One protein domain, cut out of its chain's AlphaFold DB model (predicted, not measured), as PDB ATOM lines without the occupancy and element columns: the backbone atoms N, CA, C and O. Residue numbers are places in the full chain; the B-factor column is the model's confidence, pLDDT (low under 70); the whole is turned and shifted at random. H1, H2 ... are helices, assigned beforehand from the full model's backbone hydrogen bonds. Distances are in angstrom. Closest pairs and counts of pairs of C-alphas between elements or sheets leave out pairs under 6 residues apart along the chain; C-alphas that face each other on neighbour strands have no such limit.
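This is residues 203 to 384 of the 386 residues of an uncharacterized protein of Kluyveromyces dobzhanskii CBS 2104 (UniProt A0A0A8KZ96). H4 and H7 run side by side in opposite directions through the middle of this helical domain, with an open hairpin of H1 and H2 on one side and H5 and H8 on the other. H3 packs on H1 and H7, and the short H9 lies beside H7. The printed part has 182 residues with nine named helices, H1 to H9 in order, and no named strand; the class is all helix. The whole is compact, with a radius of gyration of the C-alphas of 16.7 A and spans of 51 by 36 by 35 A.

H1, residues 203 to 226, and H2, residues 237 to 251, form a helical hairpin and run opposite ways at a shallow tilt of 22 degrees. They only just touch, with 3 pairs of C-alphas within 8 A, the closest being Ile 223 and His 237 at 6.8 A. H3, residues 254 to 262, touches H1 at residues 205 to 213 of H1 alone; the closest C-alphas, Met 209 and Phe 260, are 4.9 A apart. H4, residues 270 to 286, touches H2 at a steep tilt of 62 degrees, closest at C-alphas 245 and 280, 5.8 A. H5, residues 303 to 319, and H6, residues 321 to 324, touch only at the corner, and only just, closest at C-alphas 317 and 323, 5.8 A. H7, residues 330 to 349, is the hub, touching H3, H4 and, only at the corner, H6. H7 and H4 run opposite ways at a shallow tilt of 32 degrees, only just short of steep, with C-alphas 277 and 338 closest at 5.9 A. H8, residues 356 to 367, touches H5, closest at C-alphas 307 and 358, 6.2 A. H5, H7 and H8 form an up and down bundle, each running against the one before. H9, residues 375 to 382, is close to H7 but not clearly touching, with C-alphas 344 and 381 closest at 6.4 A. H1 and H7 are apart. Every O i to N i+4 pair is within hydrogen-bond range in H2, H3, H4, H5, H7 and H8; H1 has 17 of 20, H9 has 2 of 4, and H6 is too short for one.

H1 begins at C-alpha 203 (18.725, -28.774, 12.740) and measures 35.1 A. H2 measures 20.4 A, H4 24.2 A, H5 24.3 A and H8 16.5 A. H7 measures 28.4 A from C-alpha 330 (23.132, -33.282, -9.039). H9 ends at C-alpha 382 (26.496, -9.436, -0.736).

The C-alphas farthest apart, those of Pro 230 and Ser 367, are 52.3 A apart. The printed part has no cut. The link from H4 to H5, residues 287 to 302, is long. The mean pLDDT of the printed part is 72.4; 73 residues are under 70, among them 222 to 235 and 352 to 384.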
ATOM      1  N   LEU A 203      17.830 -28.965  11.592       34.47
ATOM      2  CA  LEU A 203      18.725 -28.774  12.740       34.47
ATOM      3  C   LEU A 203      19.616 -30.009  12.958       34.47
ATOM      4  O   LEU A 203      20.828 -29.886  13.100       34.47
ATOM      5  N   ARG A 204      19.042 -31.224  12.901       45.84
ATOM      6  CA  ARG A 204      19.812 -32.478  13.028       45.84
ATOM      7  C   ARG A 204      20.828 -32.637  11.901       45.84
ATOM      8  O   ARG A 204      21.923 -33.137  12.138       45.84
ATOM      9  N   MET A 205      20.479 -32.211  10.687       45.81
ATOM     10  CA  MET A 205      21.395 -32.239   9.551       45.81
ATOM     11  C   MET A 205      22.532 -31.228   9.728       45.81
ATOM     12  O   MET A 205      23.678 -31.593   9.509       45.81
ATOM     13  N   GLU A 206      22.250 -29.995  10.148       45.91
ATOM     14  CA  GLU A 206      23.272 -28.973  10.401       45.91
ATOM     15  C   GLU A 206      24.279 -29.418  11.464       45.91
ATOM     16  O   GLU A 206      25.476 -29.459  11.195       45.91
ATOM     17  N   LEU A 207      23.787 -29.871  12.616       45.50
ATOM     18  CA  LEU A 207      24.611 -30.355  13.725       45.50
ATOM     19  C   LEU A 207      25.415 -31.606  13.349       45.50
ATOM     20  O   LEU A 207      26.605 -31.693  13.646       45.50
ATOM     21  N   SER A 208      24.804 -32.545  12.617       46.69
ATOM     22  CA  SER A 208      25.514 -33.717  12.090       46.69
ATOM     23  C   SER A 208      26.637 -33.320  11.131       46.69
ATOM     24  O   SER A 208      27.709 -33.922  11.156       46.69
ATOM     25  N   MET A 209      26.418 -32.306  10.294       57.50
ATOM     26  CA  MET A 209      27.431 -31.828   9.358       57.50
ATOM     27  C   MET A 209      28.539 -31.022  10.042       57.50
ATOM     28  O   MET A 209      29.686 -31.130   9.612       57.50
ATOM     29  N   CYS A 210      28.234 -30.278  11.110       51.16
ATOM     30  CA  CYS A 210      29.244 -29.624  11.945       51.16
ATOM     31  C   CYS A 210      30.149 -30.671  12.596       51.16
ATOM     32  O   CYS A 210      31.356 -30.640  12.399       51.16
ATOM     33  N   LEU A 211      29.568 -31.686  13.240       48.62
ATOM     34  CA  LEU A 211      30.345 -32.742  13.888       48.62
ATOM     35  C   LEU A 211      31.242 -33.506  12.898       48.62
ATOM     36  O   LEU A 211      32.404 -33.783  13.183       48.62
ATOM     37  N   ARG A 212      30.722 -33.829  11.705       54.62
ATOM     38  CA  ARG A 212      31.519 -34.474  10.646       54.62
ATOM     39  C   ARG A 212      32.669 -33.586  10.179       54.62
ATOM     40  O   ARG A 212      33.746 -34.111   9.913       54.62
ATOM     41  N   LYS A 213      32.455 -32.270  10.075       71.31
ATOM     42  CA  LYS A 213      33.531 -31.314   9.788       71.31
ATOM     43  C   LYS A 213      34.603 -31.393  10.870       71.31
ATOM     44  O   LYS A 213      35.770 -31.579  10.539       71.31
ATOM     45  N   ASP A 214      34.211 -31.303  12.135       59.94
ATOM     46  CA  ASP A 214      35.149 -31.225  13.256       59.94
ATOM     47  C   ASP A 214      36.013 -32.488  13.355       59.94
ATOM     48  O   ASP A 214      37.237 -32.400  13.463       59.94
ATOM     49  N   ILE A 215      35.399 -33.666  13.187       55.16
ATOM     50  CA  ILE A 215      36.111 -34.948  13.108       55.16
ATOM     51  C   ILE A 215      37.114 -34.939  11.945       55.16
ATOM     52  O   ILE A 215      38.281 -35.281  12.129       55.16
ATOM     53  N   LEU A 216      36.704 -34.509  10.748       66.25
ATOM     54  CA  LEU A 216      37.592 -34.452   9.583       66.25
ATOM     55  C   LEU A 216      38.763 -33.480   9.777       66.25
ATOM     56  O   LEU A 216      39.891 -33.800   9.398       66.25
ATOM     57  N   CYS A 217      38.523 -32.322  10.391       68.38
ATOM     58  CA  CYS A 217      39.570 -31.359  10.718       68.38
ATOM     59  C   CYS A 217      40.572 -31.932  11.731       68.38
ATOM     60  O   CYS A 217      41.776 -31.716  11.576       68.38
ATOM     61  N   LEU A 218      40.111 -32.702  12.722       63.22
ATOM     62  CA  LEU A 218      40.990 -33.427  13.644       63.22
ATOM     63  C   LEU A 218      41.847 -34.460  12.901       63.22
ATOM     64  O   LEU A 218      43.063 -34.473  13.077       63.22
ATOM     65  N   PHE A 219      41.258 -35.258  12.006       59.03
ATOM     66  CA  PHE A 219      42.015 -36.224  11.201       59.03
ATOM     67  C   PHE A 219      43.064 -35.553  10.303       59.03
ATOM     68  O   PHE A 219      44.208 -36.004  10.269       59.03
ATOM     69  N   LEU A 220      42.727 -34.446   9.630       67.19
ATOM     70  CA  LEU A 220      43.683 -33.688   8.811       67.19
ATOM     71  C   LEU A 220      44.860 -33.151   9.633       67.19
ATOM     72  O   LEU A 220      46.003 -33.210   9.183       67.19
ATOM     73  N   LYS A 221      44.598 -32.641  10.841       70.00
ATOM     74  CA  LYS A 221      45.653 -32.181  11.758       70.00
ATOM     75  C   LYS A 221      46.545 -33.344  12.198       70.00
ATOM     76  O   LYS A 221      47.765 -33.196  12.229       70.00
ATOM     77  N   SER A 222      45.949 -34.503  12.466       58.72
ATOM     78  CA  SER A 222      46.659 -35.707  12.888       58.72
ATOM     79  C   SER A 222      47.550 -36.286  11.788       58.72
ATOM     80  O   SER A 222      48.693 -36.617  12.085       58.72
ATOM     81  N   ILE A 223      47.104 -36.341  10.524       62.66
ATOM     82  CA  ILE A 223      47.877 -36.927   9.404       62.66
ATOM     83  C   ILE A 223      49.256 -36.270   9.239       62.66
ATOM     84  O   ILE A 223      50.230 -36.981   8.999       62.66
ATOM     85  N   ARG A 224      49.387 -34.956   9.476       62.66
ATOM     86  CA  ARG A 224      50.692 -34.248   9.497       62.66
ATOM     87  C   ARG A 224      51.705 -34.871  10.453       62.66
ATOM     88  O   ARG A 224      52.900 -34.851  10.181       62.66
ATOM     89  N   SER A 225      51.226 -35.438  11.551       60.69
ATOM     90  CA  SER A 225      52.055 -36.091  12.565       60.69
ATOM     91  C   SER A 225      52.510 -37.490  12.131       60.69
ATOM     92  O   SER A 225      53.499 -37.996  12.655       60.69
ATOM     93  N   PHE A 226      51.826 -38.102  11.156       51.88
ATOM     94  CA  PHE A 226      52.085 -39.461  10.671       51.88
ATOM     95  C   PHE A 226      52.816 -39.517   9.319       51.88
ATOM     96  O   PHE A 226      53.272 -40.593   8.944       51.88
ATOM     97  N   GLU A 227      52.999 -38.398   8.603       55.09
ATOM     98  CA  GLU A 227      53.643 -38.383   7.269       55.09
ATOM     99  C   GLU A 227      55.080 -38.933   7.251       55.09
ATOM    100  O   GLU A 227      55.532 -39.438   6.225       55.09
ATOM    101  N   ASN A 228      55.792 -38.878   8.380       55.56
ATOM    102  CA  ASN A 228      57.160 -39.394   8.501       55.56
ATOM    103  C   ASN A 228      57.228 -40.857   8.965       55.56
ATOM    104  O   ASN A 228      58.321 -41.413   9.083       55.56
ATOM    105  N   ILE A 229      56.085 -41.481   9.258       55.38
ATOM    106  CA  ILE A 229      56.027 -42.870   9.706       55.38
ATOM    107  C   ILE A 229      55.878 -43.749   8.456       55.38
ATOM    108  O   ILE A 229      54.936 -43.559   7.685       55.38
ATOM    109  N   PRO A 230      56.792 -44.706   8.216       51.50
ATOM    110  CA  PRO A 230      56.743 -45.567   7.042       51.50
ATOM    111  C   PRO A 230      55.616 -46.598   7.189       51.50
ATOM    112  O   PRO A 230      55.837 -47.742   7.582       51.50
ATOM    113  N   VAL A 231      54.390 -46.182   6.883       51.84
ATOM    114  CA  VAL A 231      53.213 -47.051   6.755       51.84
ATOM    115  C   VAL A 231      53.057 -47.433   5.279       51.84
ATOM    116  O   VAL A 231      53.299 -46.608   4.400       51.84
ATOM    117  N   SER A 232      52.684 -48.681   4.981       46.66
ATOM    118  CA  SER A 232      52.445 -49.149   3.609       46.66
ATOM    119  C   SER A 232      50.972 -49.531   3.419       46.66
ATOM    120  O   SER A 232      50.539 -50.507   4.032       46.66
ATOM    121  N   PRO A 233      50.213 -48.841   2.543       53.16
ATOM    122  CA  PRO A 233      50.618 -47.678   1.747       53.16
ATOM    123  C   PRO A 233      50.773 -46.405   2.606       53.16
ATOM    124  O   PRO A 233      50.118 -46.288   3.642       53.16
ATOM    125  N   PRO A 234      51.609 -45.437   2.183       61.91
ATOM    126  CA  PRO A 234      51.815 -44.205   2.936       61.91
ATOM    127  C   PRO A 234      50.519 -43.397   2.980       61.91
ATOM    128  O   PRO A 234      49.972 -43.023   1.939       61.91
ATOM    129  N   LEU A 235      50.026 -43.123   4.189       61.59
ATOM    130  CA  LEU A 235      48.875 -42.254   4.403       61.59
ATOM    131  C   LEU A 235      49.314 -40.805   4.163       61.59
ATOM    132  O   LEU A 235      49.894 -40.164   5.033       61.59
ATOM    133  N   THR A 236      49.066 -40.302   2.957       71.94
ATOM    134  CA  THR A 236      49.379 -38.918   2.577       71.94
ATOM    135  C   THR A 236      48.130 -38.050   2.629       71.94
ATOM    136  O   THR A 236      47.014 -38.536   2.410       71.94
ATOM    137  N   HIS A 237      48.306 -36.742   2.843       75.12
ATOM    138  CA  HIS A 237      47.201 -35.782   2.749       75.12
ATOM    139  C   HIS A 237      46.463 -35.887   1.414       75.12
ATOM    140  O   HIS A 237      45.238 -35.838   1.385       75.12
ATOM    141  N   GLU A 238      47.189 -36.073   0.310       79.88
ATOM    142  CA  GLU A 238      46.599 -36.169  -1.027       79.88
ATOM    143  C   GLU A 238      45.618 -37.338  -1.156       79.88
ATOM    144  O   GLU A 238      44.502 -37.141  -1.637       79.88
ATOM    145  N   LEU A 239      45.991 -38.526  -0.665       75.75
ATOM    146  CA  LEU A 239      45.110 -39.698  -0.677       75.75
ATOM    147  C   LEU A 239      43.873 -39.490   0.198       75.75
ATOM    148  O   LEU A 239      42.771 -39.878  -0.187       75.75
ATOM    149  N   PHE A 240      44.041 -38.845   1.352       75.56
ATOM    150  CA  PHE A 240      42.935 -38.548   2.256       75.56
ATOM    151  C   PHE A 240      41.953 -37.539   1.647       75.56
ATOM    152  O   PHE A 240      40.739 -37.756   1.645       75.56
ATOM    153  N   TYR A 241      42.472 -36.464   1.050       82.19
ATOM    154  CA  TYR A 241      41.660 -35.494   0.328       82.19
ATOM    155  C   TYR A 241      40.922 -36.124  -0.858       82.19
ATOM    156  O   TYR A 241      39.763 -35.780  -1.094       82.19
ATOM    157  N   ASP A 242      41.564 -37.025  -1.604       82.00
ATOM    158  CA  ASP A 242      40.938 -37.722  -2.729       82.00
ATOM    159  C   ASP A 242      39.805 -38.644  -2.260       82.00
ATOM    160  O   ASP A 242      38.717 -38.609  -2.840       82.00
ATOM    161  N   ALA A 243      40.012 -39.389  -1.169       77.38
ATOM    162  CA  ALA A 243      38.990 -40.254  -0.580       77.38
ATOM    163  C   ALA A 243      37.751 -39.456  -0.146       77.38
ATOM    164  O   ALA A 243      36.634 -39.763  -0.560       77.38
ATOM    165  N   ILE A 244      37.945 -38.372   0.609       75.94
ATOM    166  CA  ILE A 244      36.832 -37.523   1.053       75.94
ATOM    167  C   ILE A 244      36.158 -36.845  -0.134       75.94
ATOM    168  O   ILE A 244      34.932 -36.782  -0.189       75.94
ATOM    169  N   THR A 245      36.927 -36.348  -1.105       84.38
ATOM    170  CA  THR A 245      36.366 -35.732  -2.316       84.38
ATOM    171  C   THR A 245      35.445 -36.705  -3.044       84.38
ATOM    172  O   THR A 245      34.369 -36.306  -3.500       84.38
ATOM    173  N   ASP A 246      35.826 -37.978  -3.121       78.56
ATOM    174  CA  ASP A 246      35.016 -39.013  -3.755       78.56
ATOM    175  C   ASP A 246      33.710 -39.259  -3.004       78.56
ATOM    176  O   ASP A 246      32.652 -39.294  -3.642       78.56
ATOM    177  N   THR A 247      33.748 -39.296  -1.672       71.81
ATOM    178  CA  THR A 247      32.547 -39.393  -0.833       71.81
ATOM    179  C   THR A 247      31.653 -38.149  -0.962       71.81
ATOM    180  O   THR A 247      30.440 -38.245  -1.179       71.81
ATOM    181  N   LEU A 248      32.229 -36.943  -0.905       73.25
ATOM    182  CA  LEU A 248      31.493 -35.679  -1.044       73.25
ATOM    183  C   LEU A 248      30.807 -35.569  -2.408       73.25
ATOM    184  O   LEU A 248      29.646 -35.158  -2.508       73.25
ATOM    185  N   TYR A 249      31.509 -35.943  -3.471       80.81
ATOM    186  CA  TYR A 249      31.021 -35.761  -4.827       80.81
ATOM    187  C   TYR A 249      30.055 -36.874  -5.259       80.81
ATOM    188  O   TYR A 249      28.941 -36.587  -5.722       80.81
ATOM    189  N   ASN A 250      30.435 -38.143  -5.089       75.19
ATOM    190  CA  ASN A 250      29.656 -39.275  -5.593       75.19
ATOM    191  C   ASN A 250      28.537 -39.670  -4.631       75.19
ATOM    192  O   ASN A 250      27.400 -39.883  -5.063       75.19
ATOM    193  N   ASP A 251      28.824 -39.688  -3.331       64.88
ATOM    194  CA  ASP A 251      28.009 -40.413  -2.363       64.88
ATOM    195  C   ASP A 251      26.974 -39.566  -1.637       64.88
ATOM    196  O   ASP A 251      25.889 -40.070  -1.325       64.88
ATOM    197  N   LEU A 252      27.260 -38.284  -1.423       57.91
ATOM    198  CA  LEU A 252      26.376 -37.385  -0.687       57.91
ATOM    199  C   LEU A 252      25.199 -36.883  -1.531       57.91
ATOM    200  O   LEU A 252      25.337 -36.508  -2.699       57.91
ATOM    201  N   LYS A 253      24.004 -36.858  -0.925       72.94
ATOM    202  CA  LYS A 253      22.831 -36.164  -1.485       72.94
ATOM    203  C   LYS A 253      23.118 -34.661  -1.550       72.94
ATOM    204  O   LYS A 253      23.824 -34.132  -0.698       72.94
ATOM    205  N   ILE A 254      22.530 -33.962  -2.524       71.94
ATOM    206  CA  ILE A 254      22.800 -32.530  -2.742       71.94
ATOM    207  C   ILE A 254      22.503 -31.662  -1.507       71.94
ATOM    208  O   ILE A 254      23.256 -30.734  -1.240       71.94
ATOM    209  N   GLY A 255      21.452 -31.973  -0.737       60.44
ATOM    210  CA  GLY A 255      21.132 -31.259   0.507       60.44
ATOM    211  C   GLY A 255      22.250 -31.384   1.542       60.44
ATOM    212  O   GLY A 255      22.789 -30.379   1.990       60.44
ATOM    213  N   ASN A 256      22.675 -32.617   1.818       62.94
ATOM    214  CA  ASN A 256      23.757 -32.912   2.756       62.94
ATOM    215  C   ASN A 256      25.096 -32.326   2.294       62.94
ATOM    216  O   ASN A 256      25.846 -31.821   3.112       62.94
ATOM    217  N   PHE A 257      25.382 -32.361   0.990       71.56
ATOM    218  CA  PHE A 257      26.575 -31.742   0.408       71.56
ATOM    219  C   PHE A 257      26.617 -30.231   0.661       71.56
ATOM    220  O   PHE A 257      27.636 -29.701   1.091       71.56
ATOM    221  N   LYS A 258      25.497 -29.536   0.413       72.38
ATOM    222  CA  LYS A 258      25.388 -28.095   0.668       72.38
ATOM    223  C   LYS A 258      25.556 -27.795   2.150       72.38
ATOM    224  O   LYS A 258      26.354 -26.931   2.489       72.38
ATOM    225  N   GLN A 259      24.844 -28.524   3.008       63.03
ATOM    226  CA  GLN A 259      24.924 -28.317   4.449       63.03
ATOM    227  C   GLN A 259      26.344 -28.561   4.957       63.03
ATOM    228  O   GLN A 259      26.882 -27.701   5.637       63.03
ATOM    229  N   PHE A 260      26.979 -29.661   4.540       68.75
ATOM    230  CA  PHE A 260      28.360 -29.984   4.889       68.75
ATOM    231  C   PHE A 260      29.337 -28.872   4.551       68.75
ATOM    232  O   PHE A 260      30.218 -28.602   5.341       68.75
ATOM    233  N   LEU A 261      29.200 -28.224   3.399       75.12
ATOM    234  CA  LEU A 261      30.104 -27.149   2.995       75.12
ATOM    235  C   LEU A 261      29.781 -25.793   3.651       75.12
ATOM    236  O   LEU A 261      30.630 -24.908   3.644       75.12
ATOM    237  N   ILE A 262      28.573 -25.610   4.196       75.12
ATOM    238  CA  ILE A 262      28.166 -24.383   4.907       75.12
ATOM    239  C   ILE A 262      28.693 -24.363   6.344       75.12
ATOM    240  O   ILE A 262      28.901 -23.281   6.879       75.12
ATOM    241  N   THR A 263      28.932 -25.527   6.956       68.50
ATOM    242  CA  THR A 263      29.437 -25.616   8.339       68.50
ATOM    243  C   THR A 263      30.906 -25.205   8.491       68.50
ATOM    244  O   THR A 263      31.407 -25.093   9.611       68.50
ATOM    245  N   TRP A 264      31.609 -24.993   7.378       77.19
ATOM    246  CA  TRP A 264      33.009 -24.577   7.360       77.19
ATOM    247  C   TRP A 264      33.130 -23.086   7.639       77.19
ATOM    248  O   TRP A 264      32.444 -22.273   7.011       77.19
ATOM    249  N   ASP A 265      34.031 -22.737   8.555       80.06
ATOM    250  CA  ASP A 265      34.340 -21.342   8.829       80.06
ATOM    251  C   ASP A 265      35.244 -20.803   7.709       80.06
ATOM    252  O   ASP A 265      36.255 -21.408   7.348       80.06
ATOM    253  N   LEU A 266      34.853 -19.684   7.096       77.88
ATOM    254  CA  LEU A 266      35.569 -19.127   5.943       77.88
ATOM    255  C   LEU A 266      36.914 -18.498   6.317       77.88
ATOM    256  O   LEU A 266      37.750 -18.320   5.429       77.88
ATOM    257  N   GLU A 267      37.098 -18.125   7.581       75.94
ATOM    258  CA  GLU A 267      38.317 -17.519   8.102       75.94
ATOM    259  C   GLU A 267      39.247 -18.604   8.653       75.94
ATOM    260  O   GLU A 267      40.409 -18.663   8.249       75.94
ATOM    261  N   GLU A 268      38.732 -19.504   9.496       77.19
ATOM    262  CA  GLU A 268      39.548 -20.546  10.138       77.19
ATOM    263  C   GLU A 268      39.859 -21.726   9.207       77.19
ATOM    264  O   GLU A 268      40.992 -22.209   9.167       77.19
ATOM    265  N   ASP A 269      38.879 -22.178   8.418       82.50
ATOM    266  CA  ASP A 269      39.005 -23.393   7.611       82.50
ATOM    267  C   ASP A 269      39.335 -23.104   6.126       82.50
ATOM    268  O   ASP A 269      39.236 -23.985   5.262       82.50
ATOM    269  N   ARG A 270      39.738 -21.865   5.810       84.88
ATOM    270  CA  ARG A 270      39.908 -21.327   4.447       84.88
ATOM    271  C   ARG A 270      40.684 -22.246   3.501       84.88
ATOM    272  O   ARG A 270      40.207 -22.552   2.405       84.88
ATOM    273  N   ASP A 271      41.887 -22.655   3.897       86.25
ATOM    274  CA  ASP A 271      42.808 -23.398   3.028       86.25
ATOM    275  C   ASP A 271      42.295 -24.813   2.742       86.25
ATOM    276  O   ASP A 271      42.371 -25.311   1.613       86.25
ATOM    277  N   ILE A 272      41.711 -25.445   3.760       86.12
ATOM    278  CA  ILE A 272      41.145 -26.789   3.661       86.12
ATOM    279  C   ILE A 272      39.902 -26.751   2.768       86.12
ATOM    280  O   ILE A 272      39.779 -27.556   1.840       86.12
ATOM    281  N   LEU A 273      39.017 -25.775   2.988       88.38
ATOM    282  CA  LEU A 273      37.801 -25.595   2.206       88.38
ATOM    283  C   LEU A 273      38.111 -25.300   0.734       88.38
ATOM    284  O   LEU A 273      37.527 -25.919  -0.158       88.38
ATOM    285  N   ALA A 274      39.064 -24.404   0.458       90.62
ATOM    286  CA  ALA A 274      39.499 -24.095  -0.902       90.62
ATOM    287  C   ALA A 274      40.056 -25.337  -1.620       90.62
ATOM    288  O   ALA A 274      39.738 -25.570  -2.792       90.62
ATOM    289  N   THR A 275      40.826 -26.163  -0.907       91.19
ATOM    290  CA  THR A 275      41.394 -27.418  -1.423       91.19
ATOM    291  C   THR A 275      40.310 -28.436  -1.760       91.19
ATOM    292  O   THR A 275      40.319 -29.007  -2.855       91.19
ATOM    293  N   PHE A 276      39.321 -28.621  -0.878       88.75
ATOM    294  CA  PHE A 276      38.183 -29.495  -1.159       88.75
ATOM    295  C   PHE A 276      37.384 -29.023  -2.369       88.75
ATOM    296  O   PHE A 276      37.061 -29.831  -3.242       88.75
ATOM    297  N   ILE A 277      37.095 -27.724  -2.468       91.75
ATOM    298  CA  ILE A 277      36.338 -27.202  -3.604       91.75
ATOM    299  C   ILE A 277      37.100 -27.416  -4.920       91.75
ATOM    300  O   ILE A 277      36.502 -27.863  -5.904       91.75
ATOM    301  N   GLU A 278      38.409 -27.144  -4.955       94.12
ATOM    302  CA  GLU A 278      39.231 -27.402  -6.140       94.12
ATOM    303  C   GLU A 278      39.176 -28.879  -6.552       94.12
ATOM    304  O   GLU A 278      38.928 -29.188  -7.723       94.12
ATOM    305  N   LYS A 279      39.363 -29.800  -5.599       92.75
ATOM    306  CA  LYS A 279      39.330 -31.242  -5.870       92.75
ATOM    307  C   LYS A 279      37.956 -31.710  -6.346       92.75
ATOM    308  O   LYS A 279      37.891 -32.455  -7.326       92.75
ATOM    309  N   ILE A 280      36.864 -31.213  -5.762       92.38
ATOM    310  CA  ILE A 280      35.494 -31.508  -6.212       92.38
ATOM    311  C   ILE A 280      35.280 -31.035  -7.656       92.38
ATOM    312  O   ILE A 280      34.763 -31.791  -8.481       92.38
ATOM    313  N   ILE A 281      35.708 -29.816  -7.999       92.50
ATOM    314  CA  ILE A 281      35.600 -29.285  -9.367       92.50
ATOM    315  C   ILE A 281      36.422 -30.136 -10.342       92.50
ATOM    316  O   ILE A 281      35.929 -30.518 -11.404       92.50
ATOM    317  N   ASN A 282      37.655 -30.485  -9.977       93.56
ATOM    318  CA  ASN A 282      38.528 -31.316 -10.801       93.56
ATOM    319  C   ASN A 282      37.963 -32.729 -10.998       93.56
ATOM    320  O   ASN A 282      37.943 -33.231 -12.126       93.56
ATOM    321  N   LYS A 283      37.409 -33.350  -9.952       91.06
ATOM    322  CA  LYS A 283      36.692 -34.629 -10.054       91.06
ATOM    323  C   LYS A 283      35.470 -34.504 -10.960       91.06
ATOM    324  O   LYS A 283      35.216 -35.360 -11.809       91.06
ATOM    325  N   ALA A 284      34.743 -33.398 -10.852       89.50
ATOM    326  CA  ALA A 284      33.612 -33.114 -11.712       89.50
ATOM    327  C   ALA A 284      34.006 -32.849 -13.168       89.50
ATOM    328  O   ALA A 284      33.136 -32.950 -14.020       89.50
ATOM    329  N   PHE A 285      35.259 -32.553 -13.506       89.69
ATOM    330  CA  PHE A 285      35.701 -32.425 -14.899       89.69
ATOM    331  C   PHE A 285      36.441 -33.651 -15.421       89.69
ATOM    332  O   PHE A 285      36.413 -33.888 -16.627       89.69
ATOM    333  N   SER A 286      37.010 -34.485 -14.550       88.81
ATOM    334  CA  SER A 286      37.821 -35.638 -14.955       88.81
ATOM    335  C   SER A 286      37.077 -36.620 -15.869       88.81
ATOM    336  O   SER A 286      37.679 -37.165 -16.793       88.81
ATOM    337  N   SER A 287      35.761 -36.795 -15.686       81.50
ATOM    338  CA  SER A 287      34.960 -37.698 -16.530       81.50
ATOM    339  C   SER A 287      34.443 -37.085 -17.834       81.50
ATOM    340  O   SER A 287      33.773 -37.768 -18.603       81.50
ATOM    341  N   VAL A 288      34.732 -35.809 -18.097       85.19
ATOM    342  CA  VAL A 288      34.321 -35.112 -19.328       85.19
ATOM    343  C   VAL A 288      35.530 -34.587 -20.106       85.19
ATOM    344  O   VAL A 288      35.517 -34.565 -21.333       85.19
ATOM    345  N   GLU A 289      36.594 -34.198 -19.403       87.69
ATOM    346  CA  GLU A 289      37.839 -33.680 -19.961       87.69
ATOM    347  C   GLU A 289      39.014 -34.022 -19.019       87.69
ATOM    348  O   GLU A 289      39.508 -33.178 -18.278       87.69
ATOM    349  N   SER A 290      39.476 -35.278 -19.042       81.94
ATOM    350  CA  SER A 290      40.470 -35.823 -18.094       81.94
ATOM    351  C   SER A 290      41.816 -35.087 -18.048       81.94
ATOM    352  O   SER A 290      42.510 -35.128 -17.034       81.94
ATOM    353  N   LYS A 291      42.193 -34.399 -19.132       84.12
ATOM    354  CA  LYS A 291      43.441 -33.620 -19.218       84.12
ATOM    355  C   LYS A 291      43.354 -32.257 -18.534       84.12
ATOM    356  O   LYS A 291      44.382 -31.610 -18.343       84.12
ATOM    357  N   ARG A 292      42.152 -31.790 -18.200       86.00
ATOM    358  CA  ARG A 292      41.948 -30.457 -17.646       86.00
ATOM    359  C   ARG A 292      41.962 -30.500 -16.127       86.00
ATOM    360  O   ARG A 292      41.210 -31.252 -15.517       86.00
ATOM    361  N   LYS A 293      42.802 -29.653 -15.536       89.62
ATOM    362  CA  LYS A 293      42.862 -29.412 -14.096       89.62
ATOM    363  C   LYS A 293      42.794 -27.916 -13.836       89.62
ATOM    364  O   LYS A 293      43.519 -27.152 -14.469       89.62
ATOM    365  N   PHE A 294      41.921 -27.533 -12.923       91.31
ATOM    366  CA  PHE A 294      41.793 -26.185 -12.406       91.31
ATOM    367  C   PHE A 294      42.721 -26.022 -11.210       91.31
ATOM    368  O   PHE A 294      42.794 -26.919 -10.371       91.31
ATOM    369  N   LYS A 295      43.430 -24.893 -11.163       91.38
ATOM    370  CA  LYS A 295      44.394 -24.555 -10.103       91.38
ATOM    371  C   LYS A 295      43.909 -23.337  -9.318       91.38
ATOM    372  O   LYS A 295      44.471 -22.250  -9.426       91.38
ATOM    373  N   ILE A 296      42.817 -23.515  -8.594       88.31
ATOM    374  CA  ILE A 296      42.094 -22.487  -7.845       88.31
ATOM    375  C   ILE A 296      42.877 -22.077  -6.592       88.31
ATOM    376  O   ILE A 296      43.132 -20.891  -6.414       88.31
ATOM    377  N   VAL A 297      43.320 -23.030  -5.769       89.50
ATOM    378  CA  VAL A 297      44.025 -22.783  -4.500       89.50
ATOM    379  C   VAL A 297      45.278 -21.945  -4.741       89.50
ATOM    380  O   VAL A 297      45.446 -20.888  -4.142       89.50
ATOM    381  N   SER A 298      46.107 -22.343  -5.712       89.56
ATOM    382  CA  SER A 298      47.348 -21.621  -6.044       89.56
ATOM    383  C   SER A 298      47.132 -20.201  -6.582       89.56
ATOM    384  O   SER A 298      48.071 -19.411  -6.613       89.56
ATOM    385  N   LYS A 299      45.914 -19.884  -7.039       89.75
ATOM    386  CA  LYS A 299      45.544 -18.582  -7.609       89.75
ATOM    387  C   LYS A 299      44.690 -17.749  -6.659       89.75
ATOM    388  O   LYS A 299      44.359 -16.618  -6.993       89.75
ATOM    389  N   LEU A 300      44.332 -18.275  -5.485       86.31
ATOM    390  CA  LEU A 300      43.405 -17.622  -4.562       86.31
ATOM    391  C   LEU A 300      43.958 -16.304  -3.999       86.31
ATOM    392  O   LEU A 300      43.177 -15.484  -3.536       86.31
ATOM    393  N   SER A 301      45.273 -16.076  -4.053       86.31
ATOM    394  CA  SER A 301      45.938 -14.832  -3.640       86.31
ATOM    395  C   SER A 301      45.885 -13.704  -4.680       86.31
ATOM    396  O   SER A 301      46.227 -12.571  -4.350       86.31
ATOM    397  N   ASP A 302      45.430 -13.971  -5.906       87.75
ATOM    398  CA  ASP A 302      45.330 -12.980  -6.979       87.75
ATOM    399  C   ASP A 302      43.928 -13.013  -7.606       87.75
ATOM    400  O   ASP A 302      43.557 -13.958  -8.307       87.75
ATOM    401  N   VAL A 303      43.155 -11.945  -7.366       84.38
ATOM    402  CA  VAL A 303      41.775 -11.775  -7.857       84.38
ATOM    403  C   VAL A 303      41.688 -11.913  -9.378       84.38
ATOM    404  O   VAL A 303      40.743 -12.521  -9.886       84.38
ATOM    405  N   ASP A 304      42.662 -11.395 -10.124       84.25
ATOM    406  CA  ASP A 304      42.648 -11.468 -11.583       84.25
ATOM    407  C   ASP A 304      42.943 -12.892 -12.063       84.25
ATOM    408  O   ASP A 304      42.244 -13.419 -12.938       84.25
ATOM    409  N   ALA A 305      43.935 -13.550 -11.461       88.12
ATOM    410  CA  ALA A 305      44.281 -14.929 -11.787       88.12
ATOM    411  C   ALA A 305      43.125 -15.898 -11.487       88.12
ATOM    412  O   ALA A 305      42.804 -16.742 -12.335       88.12
ATOM    413  N   ILE A 306      42.469 -15.766 -10.328       86.31
ATOM    414  CA  ILE A 306      41.332 -16.618  -9.963       86.31
ATOM    415  C   ILE A 306      40.096 -16.312 -10.812       86.31
ATOM    416  O   ILE A 306      39.422 -17.237 -11.262       86.31
ATOM    417  N   THR A 307      39.828 -15.042 -11.134       82.88
ATOM    418  CA  THR A 307      38.696 -14.666 -12.000       82.88
ATOM    419  C   THR A 307      38.865 -15.229 -13.413       82.88
ATOM    420  O   THR A 307      37.903 -15.718 -14.018       82.88
ATOM    421  N   ASN A 308      40.092 -15.224 -13.940       86.81
ATOM    422  CA  ASN A 308      40.404 -15.861 -15.220       86.81
ATOM    423  C   ASN A 308      40.169 -17.378 -15.169       86.81
ATOM    424  O   ASN A 308      39.533 -17.930 -16.069       86.81
ATOM    425  N   GLU A 309      40.609 -18.046 -14.099       89.06
ATOM    426  CA  GLU A 309      40.396 -19.485 -13.902       89.06
ATOM    427  C   GLU A 309      38.902 -19.842 -13.820       89.06
ATOM    428  O   GLU A 309      38.437 -20.781 -14.472       89.06
ATOM    429  N   LEU A 310      38.117 -19.042 -13.095       85.19
ATOM    430  CA  LEU A 310      36.669 -19.210 -12.983       85.19
ATOM    431  C   LEU A 310      35.940 -18.935 -14.309       85.19
ATOM    432  O   LEU A 310      34.977 -19.623 -14.654       85.19
ATOM    433  N   THR A 311      36.415 -17.979 -15.107       83.06
ATOM    434  CA  THR A 311      35.883 -17.727 -16.458       83.06
ATOM    435  C   THR A 311      36.123 -18.930 -17.371       83.06
ATOM    436  O   THR A 311      35.237 -19.355 -18.121       83.06
ATOM    437  N   ILE A 312      37.320 -19.513 -17.288       87.75
ATOM    438  CA  ILE A 312      37.699 -20.740 -17.990       87.75
ATOM    439  C   ILE A 312      36.785 -21.899 -17.552       87.75
ATOM    440  O   ILE A 312      36.267 -22.619 -18.414       87.75
ATOM    441  N   LEU A 313      36.521 -22.044 -16.248       87.50
ATOM    442  CA  LEU A 313      35.592 -23.031 -15.681       87.50
ATOM    443  C   LEU A 313      34.175 -22.887 -16.251       87.50
ATOM    444  O   LEU A 313      33.645 -23.855 -16.800       87.50
ATOM    445  N   LEU A 314      33.586 -21.686 -16.213       82.56
ATOM    446  CA  LEU A 314      32.235 -21.440 -16.735       82.56
ATOM    447  C   LEU A 314      32.116 -21.751 -18.231       82.56
ATOM    448  O   LEU A 314      31.149 -22.386 -18.657       82.56
ATOM    449  N   ARG A 315      33.115 -21.360 -19.035       84.12
ATOM    450  CA  ARG A 315      33.161 -21.719 -20.464       84.12
ATOM    451  C   ARG A 315      33.217 -23.232 -20.657       84.12
ATOM    452  O   ARG A 315      32.533 -23.763 -21.529       84.12
ATOM    453  N   GLY A 316      33.997 -23.930 -19.829       84.00
ATOM    454  CA  GLY A 316      34.048 -25.391 -19.803       84.00
ATOM    455  C   GLY A 316      32.678 -25.998 -19.509       84.00
ATOM    456  O   GLY A 316      32.201 -26.835 -20.272       84.00
ATOM    457  N   MET A 317      31.996 -25.515 -18.470       83.25
ATOM    458  CA  MET A 317      30.649 -25.971 -18.125       83.25
ATOM    459  C   MET A 317      29.659 -25.746 -19.273       83.25
ATOM    460  O   MET A 317      28.874 -26.638 -19.573       83.25
ATOM    461  N   GLY A 318      29.716 -24.600 -19.960       79.38
ATOM    462  CA  GLY A 318      28.859 -24.292 -21.111       79.38
ATOM    463  C   GLY A 318      29.111 -25.168 -22.346       79.38
ATOM    464  O   GLY A 318      28.188 -25.407 -23.123       79.38
ATOM    465  N   LYS A 319      30.332 -25.690 -22.512       84.50
ATOM    466  CA  LYS A 319      30.727 -26.510 -23.667       84.50
ATOM    467  C   LYS A 319      30.178 -27.936 -23.608       84.50
ATOM    468  O   LYS A 319      29.867 -28.514 -24.647       84.50
ATOM    469  N   PHE A 320      30.068 -28.526 -22.419       83.69
ATOM    470  CA  PHE A 320      29.754 -29.950 -22.295       83.69
ATOM    471  C   PHE A 320      28.293 -30.216 -21.927       83.69
ATOM    472  O   PHE A 320      27.765 -29.701 -20.940       83.69
ATOM    473  N   ALA A 321      27.644 -31.112 -22.676       78.44
ATOM    474  CA  ALA A 321      26.260 -31.516 -22.420       78.44
ATOM    475  C   ALA A 321      26.067 -32.114 -21.015       78.44
ATOM    476  O   ALA A 321      25.022 -31.909 -20.404       78.44
ATOM    477  N   ALA A 322      27.086 -32.785 -20.465       78.62
ATOM    478  CA  ALA A 322      27.059 -33.367 -19.121       78.62
ATOM    479  C   ALA A 322      26.688 -32.363 -18.010       78.62
ATOM    480  O   ALA A 322      26.128 -32.775 -16.998       78.62
ATOM    481  N   PHE A 323      26.951 -31.065 -18.209       79.75
ATOM    482  CA  PHE A 323      26.611 -30.001 -17.257       79.75
ATOM    483  C   PHE A 323      25.369 -29.190 -17.652       79.75
ATOM    484  O   PHE A 323      24.860 -28.434 -16.833       79.75
ATOM    485  N   ASN A 324      24.881 -29.328 -18.889       75.00
ATOM    486  CA  ASN A 324      23.793 -28.502 -19.435       75.00
ATOM    487  C   ASN A 324      22.512 -29.283 -19.748       75.00
ATOM    488  O   ASN A 324      21.527 -28.669 -20.149       75.00
ATOM    489  N   ARG A 325      22.514 -30.615 -19.588       75.00
ATOM    490  CA  ARG A 325      21.342 -31.479 -19.826       75.00
ATOM    491  C   ARG A 325      20.142 -31.093 -18.965       75.00
ATOM    492  O   ARG A 325      19.019 -31.130 -19.444       75.00
ATOM    493  N   SER A 326      20.381 -30.746 -17.703       75.69
ATOM    494  CA  SER A 326      19.352 -30.250 -16.794       75.69
ATOM    495  C   SER A 326      19.983 -29.318 -15.760       75.69
ATOM    496  O   SER A 326      21.006 -29.701 -15.170       75.69
ATOM    497  N   PRO A 327      19.382 -28.138 -15.503       64.69
ATOM    498  CA  PRO A 327      19.822 -27.266 -14.418       64.69
ATOM    499  C   PRO A 327      19.746 -28.004 -13.071       64.69
ATOM    500  O   PRO A 327      20.654 -27.899 -12.260       64.69
ATOM    501  N   ASN A 328      18.759 -28.883 -12.886       69.62
ATOM    502  CA  ASN A 328      18.542 -29.631 -11.643       69.62
ATOM    503  C   ASN A 328      19.362 -30.928 -11.546       69.62
ATOM    504  O   ASN A 328      19.081 -31.785 -10.708       69.62
ATOM    505  N   SER A 329      20.360 -31.130 -12.409       81.75
ATOM    506  CA  SER A 329      21.237 -32.295 -12.272       81.75
ATOM    507  C   SER A 329      22.125 -32.153 -11.029       81.75
ATOM    508  O   SER A 329      22.687 -31.087 -10.783       81.75
ATOM    509  N   LYS A 330      22.287 -33.242 -10.255       81.25
ATOM    510  CA  LYS A 330      23.132 -33.282  -9.039       81.25
ATOM    511  C   LYS A 330      24.500 -32.636  -9.281       81.25
ATOM    512  O   LYS A 330      24.911 -31.752  -8.538       81.25
ATOM    513  N   ARG A 331      25.140 -33.026 -10.384       83.25
ATOM    514  CA  ARG A 331      26.447 -32.531 -10.822       83.25
ATOM    515  C   ARG A 331      26.466 -31.027 -11.078       83.25
ATOM    516  O   ARG A 331      27.405 -30.354 -10.662       83.25
ATOM    517  N   ARG A 332      25.447 -30.495 -11.766       82.44
ATOM    518  CA  ARG A 332      25.345 -29.057 -12.027       82.44
ATOM    519  C   ARG A 332      25.160 -28.288 -10.727       82.44
ATOM    520  O   ARG A 332      25.887 -27.329 -10.512       82.44
ATOM    521  N   MET A 333      24.265 -28.755  -9.854       80.94
ATOM    522  CA  MET A 333      24.000 -28.130  -8.556       80.94
ATOM    523  C   MET A 333      25.224 -28.132  -7.630       80.94
ATOM    524  O   MET A 333      25.463 -27.136  -6.956       80.94
ATOM    525  N   GLN A 334      26.008 -29.217  -7.599       84.81
ATOM    526  CA  GLN A 334      27.255 -29.283  -6.824       84.81
ATOM    527  C   GLN A 334      28.277 -28.254  -7.323       84.81
ATOM    528  O   GLN A 334      28.810 -27.491  -6.524       84.81
ATOM    529  N   LEU A 335      28.510 -28.190  -8.638       86.94
ATOM    530  CA  LEU A 335      29.452 -27.236  -9.236       86.94
ATOM    531  C   LEU A 335      29.020 -25.784  -9.043       86.94
ATOM    532  O   LEU A 335      29.827 -24.945  -8.657       86.94
ATOM    533  N   ASP A 336      27.746 -25.505  -9.297       81.62
ATOM    534  CA  ASP A 336      27.139 -24.202  -9.062       81.62
ATOM    535  C   ASP A 336      27.357 -23.762  -7.600       81.62
ATOM    536  O   ASP A 336      27.805 -22.647  -7.351       81.62
ATOM    537  N   PHE A 337      27.131 -24.660  -6.635       83.62
ATOM    538  CA  PHE A 337      27.338 -24.382  -5.214       83.62
ATOM    539  C   PHE A 337      28.816 -24.161  -4.848       83.62
ATOM    540  O   PHE A 337      29.139 -23.212  -4.137       83.62
ATOM    541  N   CYS A 338      29.726 -24.977  -5.383       88.00
ATOM    542  CA  CYS A 338      31.168 -24.788  -5.230       88.00
ATOM    543  C   CYS A 338      31.631 -23.414  -5.739       88.00
ATOM    544  O   CYS A 338      32.428 -22.753  -5.080       88.00
ATOM    545  N   ILE A 339      31.112 -22.955  -6.884       84.56
ATOM    546  CA  ILE A 339      31.448 -21.638  -7.447       84.56
ATOM    547  C   ILE A 339      30.982 -20.506  -6.524       84.56
ATOM    548  O   ILE A 339      31.706 -19.528  -6.349       84.56
ATOM    549  N   LEU A 340      29.806 -20.634  -5.900       81.06
ATOM    550  CA  LEU A 340      29.331 -19.650  -4.921       81.06
ATOM    551  C   LEU A 340      30.234 -19.575  -3.701       81.06
ATOM    552  O   LEU A 340      30.563 -18.481  -3.246       81.06
ATOM    553  N   LEU A 341      30.625 -20.732  -3.177       82.25
ATOM    554  CA  LEU A 341      31.462 -20.804  -1.993       82.25
ATOM    555  C   LEU A 341      32.871 -20.267  -2.276       82.25
ATOM    556  O   LEU A 341      33.398 -19.504  -1.473       82.25
ATOM    557  N   LEU A 342      33.432 -20.541  -3.461       84.81
ATOM    558  CA  LEU A 342      34.648 -19.868  -3.933       84.81
ATOM    559  C   LEU A 342      34.459 -18.362  -4.031       84.81
ATOM    560  O   LEU A 342      35.353 -17.610  -3.662       84.81
ATOM    561  N   GLY A 343      33.299 -17.916  -4.507       79.88
ATOM    562  CA  GLY A 343      32.991 -16.499  -4.553       79.88
ATOM    563  C   GLY A 343      33.003 -15.858  -3.166       79.88
ATOM    564  O   GLY A 343      33.626 -14.814  -2.993       79.88
ATOM    565  N   LYS A 344      32.403 -16.516  -2.164       78.19
ATOM    566  CA  LYS A 344      32.485 -16.086  -0.758       78.19
ATOM    567  C   LYS A 344      33.928 -16.036  -0.260       78.19
ATOM    568  O   LYS A 344      34.313 -15.043   0.346       78.19
ATOM    569  N   LEU A 345      34.717 -17.074  -0.540       82.56
ATOM    570  CA  LEU A 345      36.123 -17.148  -0.140       82.56
ATOM    571  C   LEU A 345      36.939 -16.007  -0.752       82.56
ATOM    572  O   LEU A 345      37.668 -15.338  -0.033       82.56
ATOM    573  N   ILE A 346      36.786 -15.738  -2.051       81.50
ATOM    574  CA  ILE A 346      37.472 -14.637  -2.743       81.50
ATOM    575  C   ILE A 346      37.094 -13.296  -2.111       81.50
ATOM    576  O   ILE A 346      37.972 -12.489  -1.827       81.50
ATOM    577  N   VAL A 347      35.807 -13.076  -1.839       78.44
ATOM    578  CA  VAL A 347      35.342 -11.838  -1.206       78.44
ATOM    579  C   VAL A 347      35.910 -11.672   0.205       78.44
ATOM    580  O   VAL A 347      36.373 -10.591   0.543       78.44
ATOM    581  N   ALA A 348      35.936 -12.734   1.011       77.31
ATOM    582  CA  ALA A 348      36.520 -12.700   2.354       77.31
ATOM    583  C   ALA A 348      38.050 -12.505   2.347       77.31
ATOM    584  O   ALA A 348      38.626 -12.045   3.325       77.31
ATOM    585  N   SER A 349      38.713 -12.862   1.246       77.31
ATOM    586  CA  SER A 349      40.174 -12.915   1.151       77.31
ATOM    587  C   SER A 349      40.829 -11.661   0.582       77.31
ATOM    588  O   SER A 349      42.055 -11.557   0.630       77.31
ATOM    589  N   HIS A 350      40.049 -10.757  -0.017       78.62
ATOM    590  CA  HIS A 350      40.565  -9.645  -0.815       78.62
ATOM    591  C   HIS A 350      39.893  -8.317  -0.461       78.62
ATOM    592  O   HIS A 350      38.691  -8.291  -0.207       78.62
ATOM    593  N   PRO A 351      40.636  -7.196  -0.491       71.06
ATOM    594  CA  PRO A 351      40.061  -5.872  -0.284       71.06
ATOM    595  C   PRO A 351      39.065  -5.505  -1.397       71.06
ATOM    596  O   PRO A 351      39.265  -5.832  -2.572       71.06
ATOM    597  N   SER A 352      38.009  -4.781  -1.015       65.00
ATOM    598  CA  SER A 352      36.825  -4.468  -1.833       65.00
ATOM    599  C   SER A 352      37.104  -3.752  -3.155       65.00
ATOM    600  O   SER A 352      36.371  -3.923  -4.128       65.00
ATOM    601  N   GLU A 353      38.204  -3.009  -3.229       57.44
ATOM    602  CA  GLU A 353      38.570  -2.166  -4.371       57.44
ATOM    603  C   GLU A 353      38.963  -2.951  -5.641       57.44
ATOM    604  O   GLU A 353      39.117  -2.361  -6.707       57.44
ATOM    605  N   ARG A 354      39.115  -4.283  -5.571       62.25
ATOM    606  CA  ARG A 354      39.552  -5.126  -6.708       62.25
ATOM    607  C   ARG A 354      38.435  -5.934  -7.376       62.25
ATOM    608  O   ARG A 354      38.712  -6.757  -8.251       62.25
ATOM    609  N   PHE A 355      37.171  -5.727  -7.000       68.50
ATOM    610  CA  PHE A 355      36.081  -6.616  -7.419       68.50
ATOM    611  C   PHE A 355      35.401  -6.283  -8.754       68.50
ATOM    612  O   PHE A 355      34.524  -7.038  -9.152       68.50
ATOM    613  N   ASP A 356      35.790  -5.260  -9.520       67.62
ATOM    614  CA  ASP A 356      35.076  -4.892 -10.764       67.62
ATOM    615  C   ASP A 356      34.943  -6.038 -11.788       67.62
ATOM    616  O   ASP A 356      33.874  -6.276 -12.364       67.62
ATOM    617  N   ARG A 357      36.023  -6.798 -12.019       63.59
ATOM    618  CA  ARG A 357      35.989  -7.989 -12.892       63.59
ATOM    619  C   ARG A 357      35.210  -9.142 -12.269       63.59
ATOM    620  O   ARG A 357      34.499  -9.857 -12.977       63.59
ATOM    621  N   PHE A 358      35.305  -9.296 -10.956       67.75
ATOM    622  CA  PHE A 358      34.610 -10.334 -10.208       67.75
ATOM    623  C   PHE A 358      33.090 -10.080 -10.151       67.75
ATOM    624  O   PHE A 358      32.295 -10.995 -10.356       67.75
ATOM    625  N   HIS A 359      32.662  -8.824 -10.029       67.38
ATOM    626  CA  HIS A 359      31.269  -8.396 -10.152       67.38
ATOM    627  C   HIS A 359      30.702  -8.712 -11.536       67.38
ATOM    628  O   HIS A 359      29.610  -9.272 -11.638       67.38
ATOM    629  N   LYS A 360      31.452  -8.432 -12.612       66.94
ATOM    630  CA  LYS A 360      31.050  -8.814 -13.979       66.94
ATOM    631  C   LYS A 360      30.920 -10.331 -14.135       66.94
ATOM    632  O   LYS A 360      29.984 -10.806 -14.784       66.94
ATOM    633  N   PHE A 361      31.813 -11.098 -13.515       68.44
ATOM    634  CA  PHE A 361      31.737 -12.559 -13.475       68.44
ATOM    635  C   PHE A 361      30.473 -13.052 -12.749       68.44
ATOM    636  O   PHE A 361      29.711 -13.841 -13.311       68.44
ATOM    637  N   LEU A 362      30.184 -12.537 -11.552       67.00
ATOM    638  CA  LEU A 362      28.982 -12.898 -10.794       67.00
ATOM    639  C   LEU A 362      27.693 -12.482 -11.517       67.00
ATOM    640  O   LEU A 362      26.714 -13.230 -11.522       67.00
ATOM    641  N   PHE A 363      27.707 -11.341 -12.211       66.81
ATOM    642  CA  PHE A 363      26.600 -10.926 -13.067       66.81
ATOM    643  C   PHE A 363      26.400 -11.885 -14.248       66.81
ATOM    644  O   PHE A 363      25.266 -12.218 -14.580       66.81
ATOM    645  N   THR A 364      27.487 -12.401 -14.827       66.50
ATOM    646  CA  THR A 364      27.436 -13.398 -15.909       66.50
ATOM    647  C   THR A 364      26.795 -14.709 -15.438       66.50
ATOM    648  O   THR A 364      25.982 -15.288 -16.161       66.50
ATOM    649  N   ILE A 365      27.097 -15.153 -14.210       65.62
ATOM    650  CA  ILE A 365      26.433 -16.309 -13.581       65.62
ATOM    651  C   ILE A 365      24.940 -16.032 -13.408       65.62
ATOM    652  O   ILE A 365      24.121 -16.844 -13.848       65.62
ATOM    653  N   LYS A 366      24.596 -14.865 -12.843       63.22
ATOM    654  CA  LYS A 366      23.216 -14.404 -12.626       63.22
ATOM    655  C   LYS A 366      22.409 -14.334 -13.927       63.22
ATOM    656  O   LYS A 366      21.236 -14.686 -13.928       63.22
ATOM    657  N   SER A 367      23.020 -13.907 -15.033       60.72
ATOM    658  CA  SER A 367      22.370 -13.832 -16.347       60.72
ATOM    659  C   SER A 367      22.336 -15.166 -17.101       60.72
ATOM    660  O   SER A 367      21.654 -15.279 -18.120       60.72
ATOM    661  N   SER A 368      23.069 -16.189 -16.644       62.03
ATOM    662  CA  SER A 368      23.041 -17.498 -17.294       62.03
ATOM    663  C   SER A 368      21.737 -18.224 -16.936       62.03
ATOM    664  O   SER A 368      21.594 -18.798 -15.860       62.03
ATOM    665  N   GLY A 369      20.770 -18.243 -17.860       52.03
ATOM    666  CA  GLY A 369      19.451 -18.881 -17.671       52.03
ATOM    667  C   GLY A 369      19.466 -20.405 -17.445       52.03
ATOM    668  O   GLY A 369      18.417 -21.039 -17.461       52.03
ATOM    669  N   LYS A 370      20.649 -21.006 -17.268       56.50
ATOM    670  CA  LYS A 370      20.869 -22.434 -16.996       56.50
ATOM    671  C   LYS A 370      21.469 -22.700 -15.611       56.50
ATOM    672  O   LYS A 370      21.705 -23.864 -15.288       56.50
ATOM    673  N   SER A 371      21.764 -21.666 -14.818       55.75
ATOM    674  CA  SER A 371      22.229 -21.862 -13.443       55.75
ATOM    675  C   SER A 371      21.067 -22.299 -12.552       55.75
ATOM    676  O   SER A 371      19.969 -21.756 -12.627       55.75
ATOM    677  N   SER A 372      21.320 -23.304 -11.718       53.44
ATOM    678  CA  SER A 372      20.370 -23.814 -10.720       53.44
ATOM    679  C   SER A 372      20.394 -23.031  -9.408       53.44
ATOM    680  O   SER A 372      19.578 -23.272  -8.518       53.44
ATOM    681  N   VAL A 373      21.339 -22.097  -9.276       53.28
ATOM    682  CA  VAL A 373      21.467 -21.236  -8.105       53.28
ATOM    683  C   VAL A 373      20.337 -20.220  -8.117       53.28
ATOM    684  O   VAL A 373      20.269 -19.356  -8.990       53.28
ATOM    685  N   GLY A 374      19.453 -20.297  -7.125       48.25
ATOM    686  CA  GLY A 374      18.463 -19.255  -6.901       48.25
ATOM    687  C   GLY A 374      19.153 -17.929  -6.576       48.25
ATOM    688  O   GLY A 374      20.052 -17.879  -5.740       48.25
ATOM    689  N   LEU A 375      18.691 -16.833  -7.187       42.66
ATOM    690  CA  LEU A 375      19.173 -15.467  -6.918       42.66
ATOM    691  C   LEU A 375      19.230 -15.105  -5.420       42.66
ATOM    692  O   LEU A 375      20.024 -14.249  -5.039       42.66
ATOM    693  N   LYS A 376      18.406 -15.752  -4.586       47.75
ATOM    694  CA  LYS A 376      18.318 -15.526  -3.137       47.75
ATOM    695  C   LYS A 376      19.601 -15.917  -2.386       47.75
ATOM    696  O   LYS A 376      19.968 -15.233  -1.430       47.75
ATOM    697  N   ASP A 377      20.313 -16.943  -2.855       48.94
ATOM    698  CA  ASP A 377      21.531 -17.447  -2.203       48.94
ATOM    699  C   ASP A 377      22.736 -16.532  -2.475       48.94
ATOM    700  O   ASP A 377      23.595 -16.359  -1.614       48.94
ATOM    701  N   LEU A 378      22.763 -15.881  -3.647       48.31
ATOM    702  CA  LEU A 378      23.767 -14.877  -4.020       48.31
ATOM    703  C   LEU A 378      23.586 -13.568  -3.237       48.31
ATOM    704  O   LEU A 378      24.570 -12.990  -2.793       48.31
ATOM    705  N   THR A 379      22.352 -13.108  -3.003       45.75
ATOM    706  CA  THR A 379      22.087 -11.893  -2.200       45.75
ATOM    707  C   THR A 379      22.565 -11.997  -0.750       45.75
ATOM    708  O   THR A 379      22.966 -10.995  -0.168       45.75
ATOM    709  N   LEU A 380      22.594 -13.202  -0.169       47.44
ATOM    710  CA  LEU A 380      23.166 -13.445   1.164       47.44
ATOM    711  C   LEU A 380      24.695 -13.281   1.201       47.44
ATOM    712  O   LEU A 380      25.243 -12.998   2.259       47.44
ATOM    713  N   ILE A 381      25.378 -13.430   0.060       47.34
ATOM    714  CA  ILE A 381      26.828 -13.201  -0.068       47.34
ATOM    715  C   ILE A 381      27.147 -11.704  -0.014       47.34
ATOM    716  O   ILE A 381      28.144 -11.305   0.580       47.34
ATOM    717  N   PHE A 382      26.283 -10.878  -0.606       43.62
ATOM    718  CA  PHE A 382      26.496  -9.436  -0.736       43.62
ATOM    719  C   PHE A 382      25.952  -8.606   0.430       43.62
ATOM    720  O   PHE A 382      26.394  -7.482   0.612       43.62
ATOM    721  N   LYS A 383      25.061  -9.157   1.265       45.78
ATOM    722  CA  LYS A 383      24.481  -8.457   2.429       45.78
ATOM    723  C   LYS A 383      25.492  -7.979   3.483       45.78
ATOM    724  O   LYS A 383      25.100  -7.253   4.384       45.78
ATOM    725  N   ARG A 384      26.754  -8.414   3.412       39.62
ATOM    726  CA  ARG A 384      27.842  -7.961   4.300       39.62
ATOM    727  C   ARG A 384      28.624  -6.761   3.728       39.62
ATOM    728  O   ARG A 384      29.556  -6.312   4.381       39.62
TER     729      ARG A 384